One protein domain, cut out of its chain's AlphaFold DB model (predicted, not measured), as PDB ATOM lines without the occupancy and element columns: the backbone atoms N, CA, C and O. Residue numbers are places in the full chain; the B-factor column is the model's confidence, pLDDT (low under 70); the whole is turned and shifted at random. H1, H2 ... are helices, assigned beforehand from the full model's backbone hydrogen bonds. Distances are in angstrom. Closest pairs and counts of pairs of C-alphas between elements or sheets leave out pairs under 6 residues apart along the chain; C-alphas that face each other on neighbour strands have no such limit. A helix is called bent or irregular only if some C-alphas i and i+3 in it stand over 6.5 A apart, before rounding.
ATOM      1  N   LEU A 128     -52.341 -32.776  28.129       89.56
ATOM      2  CA  LEU A 128     -51.480 -33.917  27.798       89.56
ATOM      3  C   LEU A 128     -51.824 -34.528  26.448       89.56
ATOM      4  O   LEU A 128     -50.929 -34.959  25.723       89.56
ATOM      5  N   LYS A 129     -53.114 -34.561  26.109       92.06
ATOM      6  CA  LYS A 129     -53.556 -34.984  24.786       92.06
ATOM      7  C   LYS A 129     -53.007 -34.050  23.704       92.06
ATOM      8  O   LYS A 129     -52.453 -34.556  22.739       92.06
ATOM      9  N   ALA A 130     -53.103 -32.730  23.872       93.25
ATOM     10  CA  ALA A 130     -52.555 -31.773  22.905       93.25
ATOM     11  C   ALA A 130     -51.031 -31.905  22.746       93.25
ATOM     12  O   ALA A 130     -50.536 -31.943  21.626       93.25
ATOM     13  N   GLN A 131     -50.297 -32.072  23.850       92.00
ATOM     14  CA  GLN A 131     -48.852 -32.338  23.834       92.00
ATOM     15  C   GLN A 131     -48.495 -33.610  23.068       92.00
ATOM     16  O   GLN A 131     -47.554 -33.626  22.279       92.00
ATOM     17  N   ARG A 132     -49.239 -34.691  23.322       93.88
ATOM     18  CA  ARG A 132     -49.066 -35.961  22.617       93.88
ATOM     19  C   ARG A 132     -49.330 -35.781  21.128       93.88
ATOM     20  O   ARG A 132     -48.526 -36.235  20.326       93.88
ATOM     21  N   ASP A 133     -50.465 -35.181  20.784       94.06
ATOM     22  CA  ASP A 133     -50.909 -35.046  19.399       94.06
ATOM     23  C   ASP A 133     -49.902 -34.217  18.589       94.06
ATOM     24  O   ASP A 133     -49.505 -34.660  17.514       94.06
ATOM     25  N   LEU A 134     -49.389 -33.117  19.156       91.50
ATOM     26  CA  LEU A 134     -48.328 -32.325  18.533       91.50
ATOM     27  C   LEU A 134     -47.022 -33.116  18.375       91.50
ATOM     28  O   LEU A 134     -46.452 -33.143  17.292       91.50
ATOM     29  N   LEU A 135     -46.562 -33.825  19.415       91.88
ATOM     30  CA  LEU A 135     -45.336 -34.624  19.301       91.88
ATOM     31  C   LEU A 135     -45.467 -35.721  18.236       91.88
ATOM     32  O   LEU A 135     -44.506 -36.036  17.537       91.88
ATOM     33  N   VAL A 136     -46.644 -36.340  18.135       92.19
ATOM     34  CA  VAL A 136     -46.925 -37.336  17.099       92.19
ATOM     35  C   VAL A 136     -46.847 -36.694  15.715       92.19
ATOM     36  O   VAL A 136     -46.215 -37.274  14.835       92.19
ATOM     37  N   GLU A 137     -47.447 -35.518  15.530       91.38
ATOM     38  CA  GLU A 137     -47.374 -34.760  14.279       91.38
ATOM     39  C   GLU A 137     -45.925 -34.420  13.907       91.38
ATOM     40  O   GLU A 137     -45.486 -34.777  12.814       91.38
ATOM     41  N   ASP A 138     -45.149 -33.859  14.836       90.56
ATOM     42  CA  ASP A 138     -43.742 -33.500  14.628       90.56
ATOM     43  C   ASP A 138     -42.879 -34.707  14.247       90.56
ATOM     44  O   ASP A 138     -42.064 -34.653  13.323       90.56
ATOM     45  N   VAL A 139     -43.052 -35.829  14.952       91.00
ATOM     46  CA  VAL A 139     -42.293 -37.056  14.685       91.00
ATOM     47  C   VAL A 139     -42.670 -37.638  13.327       91.00
ATOM     48  O   VAL A 139     -41.785 -38.061  12.582       91.00
ATOM     49  N   ILE A 140     -43.958 -37.641  12.975       90.31
ATOM     50  CA  ILE A 140     -44.403 -38.089  11.653       90.31
ATOM     51  C   ILE A 140     -43.826 -37.174  10.569       90.31
ATOM     52  O   ILE A 140     -43.208 -37.682   9.633       90.31
ATOM     53  N   GLY A 141     -43.941 -35.854  10.721       89.69
ATOM     54  CA  GLY A 141     -43.429 -34.874   9.760       89.69
ATOM     55  C   GLY A 141     -41.908 -34.941   9.580       89.69
ATOM     56  O   GLY A 141     -41.393 -34.812   8.471       89.69
ATOM     57  N   ALA A 142     -41.155 -35.231  10.643       90.62
ATOM     58  CA  ALA A 142     -39.715 -35.450  10.537       90.62
ATOM     59  C   ALA A 142     -39.365 -36.751   9.788       90.62
ATOM     60  O   ALA A 142     -38.336 -36.828   9.109       90.62
ATOM     61  N   MET A 143     -40.201 -37.787   9.908       92.31
ATOM     62  CA  MET A 143     -39.915 -39.132   9.402       92.31
ATOM     63  C   MET A 143     -40.516 -39.432   8.021       92.31
ATOM     64  O   MET A 143     -39.989 -40.305   7.328       92.31
ATOM     65  N   GLU A 144     -41.550 -38.714   7.575       87.81
ATOM     66  CA  GLU A 144     -42.281 -38.995   6.321       87.81
ATOM     67  C   GLU A 144     -41.414 -38.905   5.054       87.81
ATOM     68  O   GLU A 144     -41.716 -39.507   4.027       87.81
ATOM     69  N   ARG A 145     -40.281 -38.192   5.117       89.31
ATOM     70  CA  ARG A 145     -39.311 -38.119   4.010       89.31
ATOM     71  C   ARG A 145     -38.558 -39.437   3.797       89.31
ATOM     72  O   ARG A 145     -37.903 -39.606   2.769       89.31
ATOM     73  N   HIS A 146     -38.598 -40.330   4.784       93.12
ATOM     74  CA  HIS A 146     -37.802 -41.553   4.847       93.12
ATOM     75  C   HIS A 146     -38.643 -42.827   4.969       93.12
ATOM     76  O   HIS A 146     -38.160 -43.886   4.573       93.12
ATOM     77  N   PHE A 147     -39.862 -42.729   5.500       93.50
ATOM     78  CA  PHE A 147     -40.742 -43.860   5.794       93.50
ATOM     79  C   PHE A 147     -42.180 -43.550   5.382       93.50
ATOM     80  O   PHE A 147     -42.614 -42.400   5.466       93.50
ATOM     81  N   ASP A 148     -42.943 -44.577   5.011       86.44
ATOM     82  CA  ASP A 148     -44.382 -44.425   4.798       86.44
ATOM     83  C   ASP A 148     -45.110 -44.275   6.144       86.44
ATOM     84  O   ASP A 148     -44.773 -44.928   7.135       86.44
ATOM     85  N   ALA A 149     -46.193 -43.493   6.184       79.31
ATOM     86  CA  ALA A 149     -46.985 -43.296   7.405       79.31
ATOM     87  C   ALA A 149     -47.483 -44.620   8.034       79.31
ATOM     88  O   ALA A 149     -47.611 -44.728   9.253       79.31
ATOM     89  N   ALA A 150     -47.719 -45.652   7.215       85.38
ATOM     90  CA  ALA A 150     -48.117 -46.981   7.681       85.38
ATOM     91  C   ALA A 150     -47.018 -47.699   8.491       85.38
ATOM     92  O   ALA A 150     -47.331 -48.542   9.333       85.38
ATOM     93  N   GLU A 151     -45.745 -47.367   8.265       89.38
ATOM     94  CA  GLU A 151     -44.598 -47.942   8.978       89.38
ATOM     95  C   GLU A 151     -44.372 -47.274  10.343       89.38
ATOM     96  O   GLU A 151     -43.814 -47.882  11.258       89.38
ATOM     97  N   LEU A 152     -44.862 -46.043  10.518       91.38
ATOM     98  CA  LEU A 152     -44.656 -45.242  11.729       91.38
ATOM     99  C   LEU A 152     -45.595 -45.605  12.886       91.38
ATOM    100  O   LEU A 152     -45.421 -45.109  13.999       91.38
ATOM    101  N   GLY A 153     -46.546 -46.524  12.682       91.06
ATOM    102  CA  GLY A 153     -47.499 -46.928  13.721       91.06
ATOM    103  C   GLY A 153     -46.837 -47.443  15.008       91.06
ATOM    104  O   GLY A 153     -47.338 -47.185  16.100       91.06
ATOM    105  N   GLY A 154     -45.682 -48.113  14.903       93.25
ATOM    106  CA  GLY A 154     -44.912 -48.557  16.071       93.25
ATOM    107  C   GLY A 154     -44.300 -47.405  16.877       93.25
ATOM    108  O   GLY A 154     -44.247 -47.481  18.102       93.25
ATOM    109  N   VAL A 155     -43.888 -46.326  16.206       93.38
ATOM    110  CA  VAL A 155     -43.344 -45.118  16.847       93.38
ATOM    111  C   VAL A 155     -44.455 -44.367  17.574       93.38
ATOM    112  O   VAL A 155     -44.306 -44.040  18.750       93.38
ATOM    113  N   VAL A 156     -45.600 -44.175  16.913       93.31
ATOM    114  CA  VAL A 156     -46.782 -43.547  17.523       93.31
ATOM    115  C   VAL A 156     -47.240 -44.335  18.753       93.31
ATOM    116  O   VAL A 156     -47.461 -43.750  19.808       93.31
ATOM    117  N   ALA A 157     -47.299 -45.667  18.671       94.56
ATOM    118  CA  ALA A 157     -47.671 -46.507  19.809       94.56
ATOM    119  C   ALA A 157     -46.716 -46.362  21.010       94.56
ATOM    120  O   ALA A 157     -47.150 -46.450  22.162       94.56
ATOM    121  N   GLU A 158     -45.426 -46.127  20.767       95.88
ATOM    122  CA  GLU A 158     -44.456 -45.898  21.836       95.88
ATOM    123  C   GLU A 158     -44.631 -44.516  22.483       95.88
ATOM    124  O   GLU A 158     -44.586 -44.409  23.712       95.88
ATOM    125  N   ILE A 159     -44.923 -43.476  21.695       93.06
ATOM    126  CA  ILE A 159     -45.296 -42.152  22.219       93.06
ATOM    127  C   ILE A 159     -46.535 -42.279  23.118       93.06
ATOM    128  O   ILE A 159     -46.533 -41.805  24.257       93.06
ATOM    129  N   ASP A 160     -47.557 -43.003  22.665       93.19
ATOM    130  CA  ASP A 160     -48.797 -43.236  23.417       93.19
ATOM    131  C   ASP A 160     -48.530 -43.920  24.751       93.19
ATOM    132  O   ASP A 160     -49.109 -43.557  25.782       93.19
ATOM    133  N   ARG A 161     -47.619 -44.896  24.745       94.69
ATOM    134  CA  ARG A 161     -47.188 -45.603  25.946       94.69
ATOM    135  C   ARG A 161     -46.524 -44.649  26.941       94.69
ATOM    136  O   ARG A 161     -46.850 -44.709  28.128       94.69
ATOM    137  N   LEU A 162     -45.630 -43.769  26.485       92.75
ATOM    138  CA  LEU A 162     -44.938 -42.791  27.338       92.75
ATOM    139  C   LEU A 162     -45.910 -41.771  27.946       92.75
ATOM    140  O   LEU A 162     -45.870 -41.529  29.155       92.75
ATOM    141  N   PHE A 163     -46.831 -41.227  27.147       89.38
ATOM    142  CA  PHE A 163     -47.847 -40.290  27.639       89.38
ATOM    143  C   PHE A 163     -48.834 -40.952  28.602       89.38
ATOM    144  O   PHE A 163     -49.185 -40.360  29.621       89.38
ATOM    145  N   SER A 164     -49.212 -42.208  28.353       88.75
ATOM    146  CA  SER A 164     -50.054 -42.979  29.277       88.75
ATOM    147  C   SER A 164     -49.374 -43.182  30.635       88.75
ATOM    148  O   SER A 164     -50.020 -43.068  31.675       88.75
ATOM    149  N   GLN A 165     -48.063 -43.451  30.648       88.12
ATOM    150  CA  GLN A 165     -47.294 -43.565  31.893       88.12
ATOM    151  C   GLN A 165     -47.231 -42.236  32.645       88.12
ATOM    152  O   GLN A 165     -47.428 -42.211  33.860       88.12
ATOM    153  N   ARG A 166     -47.018 -41.131  31.926       83.94
ATOM    154  CA  ARG A 166     -47.012 -39.784  32.503       83.94
ATOM    155  C   ARG A 166     -48.378 -39.419  33.105       83.94
ATOM    156  O   ARG A 166     -48.429 -38.920  34.226       83.94
ATOM    157  N   ALA A 167     -49.479 -39.731  32.417       80.44
ATOM    158  CA  ALA A 167     -50.842 -39.512  32.915       80.44
ATOM    159  C   ALA A 167     -51.127 -40.297  34.211       80.44
ATOM    160  O   ALA A 167     -51.626 -39.731  35.181       80.44
ATOM    161  N   GLN A 168     -50.728 -41.573  34.270       82.81
ATOM    162  CA  GLN A 168     -50.874 -42.399  35.477       82.81
ATOM    163  C   GLN A 168     -50.059 -41.858  36.659       82.81
ATOM    164  O   GLN A 168     -50.525 -41.877  37.799       82.81
ATOM    165  N   GLN A 169     -48.845 -41.364  36.399       79.81
ATOM    166  CA  GLN A 169     -48.012 -40.751  37.434       79.81
ATOM    167  C   GLN A 169     -48.694 -39.518  38.032       79.81
ATOM    168  O   GLN A 169     -48.760 -39.420  39.255       79.81
ATOM    169  N   MET A 170     -49.279 -38.656  37.198       69.50
ATOM    170  CA  MET A 170     -50.036 -37.487  37.655       69.50
ATOM    171  C   MET A 170     -51.221 -37.844  38.546       69.50
ATOM    172  O   MET A 170     -51.391 -37.241  39.599       69.50
ATOM    173  N   GLU A 171     -52.024 -38.835  38.156       71.12
ATOM    174  CA  GLU A 171     -53.167 -39.280  38.962       71.12
ATOM    175  C   GLU A 171     -52.730 -39.849  40.316       71.12
ATOM    176  O   GLU A 171     -53.409 -39.665  41.328       71.12
ATOM    177  N   SER A 172     -51.579 -40.527  40.348       63.47
ATOM    178  CA  SER A 172     -51.025 -41.103  41.576       63.47
ATOM    179  C   SER A 172     -50.409 -40.061  42.512       63.47
ATOM    180  O   SER A 172     -50.332 -40.272  43.726       63.47
ATOM    181  N   SER A 173     -49.975 -38.930  41.960       58.03
ATOM    182  CA  SER A 173     -49.332 -37.865  42.699       58.03
ATOM    183  C   SER A 173     -50.341 -36.771  43.049       58.03
ATOM    184  O   SER A 173     -50.692 -35.939  42.219       58.03
ATOM    185  N   LEU A 174     -50.800 -36.742  44.302       48.81
ATOM    186  CA  LEU A 174     -51.537 -35.614  44.889       48.81
ATOM    187  C   LEU A 174     -50.615 -34.382  45.023       48.81
ATOM    188  O   LEU A 174     -50.298 -33.949  46.130       48.81
ATOM    189  N   PHE A 175     -50.139 -33.831  43.909       41.84
ATOM    190  CA  PHE A 175     -49.479 -32.532  43.890       41.84
ATOM    191  C   PHE A 175     -50.539 -31.428  43.801       41.84
ATOM    192  O   PHE A 175     -51.572 -31.612  43.149       41.84
ATOM    193  N   PRO A 176     -50.341 -30.282  44.475       42.62
ATOM    194  CA  PRO A 176     -51.243 -29.153  44.332       42.62
ATOM    195  C   PRO A 176     -51.303 -28.755  42.858       42.62
ATOM    196  O   PRO A 176     -50.291 -28.413  42.249       42.62
ATOM    197  N   VAL A 177     -52.520 -28.796  42.318       46.41
ATOM    198  CA  VAL A 177     -52.882 -28.503  40.925       46.41
ATOM    199  C   VAL A 177     -52.119 -27.285  40.383       46.41
ATOM    200  O   VAL A 177     -51.618 -27.342  39.271       46.41
ATOM    201  N   ASN A 178     -51.913 -26.241  41.196       39.06
ATOM    202  CA  ASN A 178     -51.254 -24.989  40.805       39.06
ATOM    203  C   ASN A 178     -49.758 -25.104  40.428       39.06
ATOM    204  O   ASN A 178     -49.285 -24.319  39.618       39.06
ATOM    205  N   THR A 179     -49.016 -26.069  40.981       37.78
ATOM    206  CA  THR A 179     -47.588 -26.303  40.656       37.78
ATOM    207  C   THR A 179     -47.429 -27.218  39.438       37.78
ATOM    208  O   THR A 179     -46.416 -27.195  38.751       37.78
TER     209      THR A 179
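This is residues 128 to 179 of the 198 residues of an uncharacterized protein of Saezia sanguinis (UniProt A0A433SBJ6). Two helices lie side by side as a helical hairpin, H1 running one way and the longer H2 folding back along it after a short link. The last part of H2 and the tail after it, residues 168 to 179, stick out past the first residue of H1, with the tail turned sideways off the axis of H2. The printed part has 52 residues with two named helices, H1 then H2, and no named strand; its class is all helix. It is loose, with a radius of gyration of the C-alphas of 14.0 A, and a rod in outline, spanning 43 by 18 by 11 A.

Look first at H1, residues 128 to 143, and then at H2, residues 153 to 172, which form a hairpin. They touch, with 7 pairs of C-alphas within 8 A. Their closest C-alphas are those of Val 136 and Val 156, 6.2 A apart. They run opposite ways at a shallow tilt of 23 degrees, 12.7 A from centre to centre. In H1 and H2 every O i to N i+4 pair is within hydrogen-bond range.

Find C-alpha 128 at (-51.480, -33.917, 27.798); from there H1 runs 22.3 A to C-alpha 143 at (-39.915, -39.132, 9.402). After a link of 9 residues H2 begins at Gly 153 and runs 28.7 A to C-alpha 172 at (-51.025, -41.103, 41.576). Neither helix is bent.

The C-alphas farthest apart are those of His 146 and Pro 176, 43.5 A. Without residues 168 to 179, which stand free, the body spans 31 by 16 by 10 A. The printed part has no cut, and the link from H1 to H2 is short. In the B-factor column the mean pLDDT of the printed part is 82.9; residue 170 and residues 172 to 179 are under 70, where the model's confidence is low.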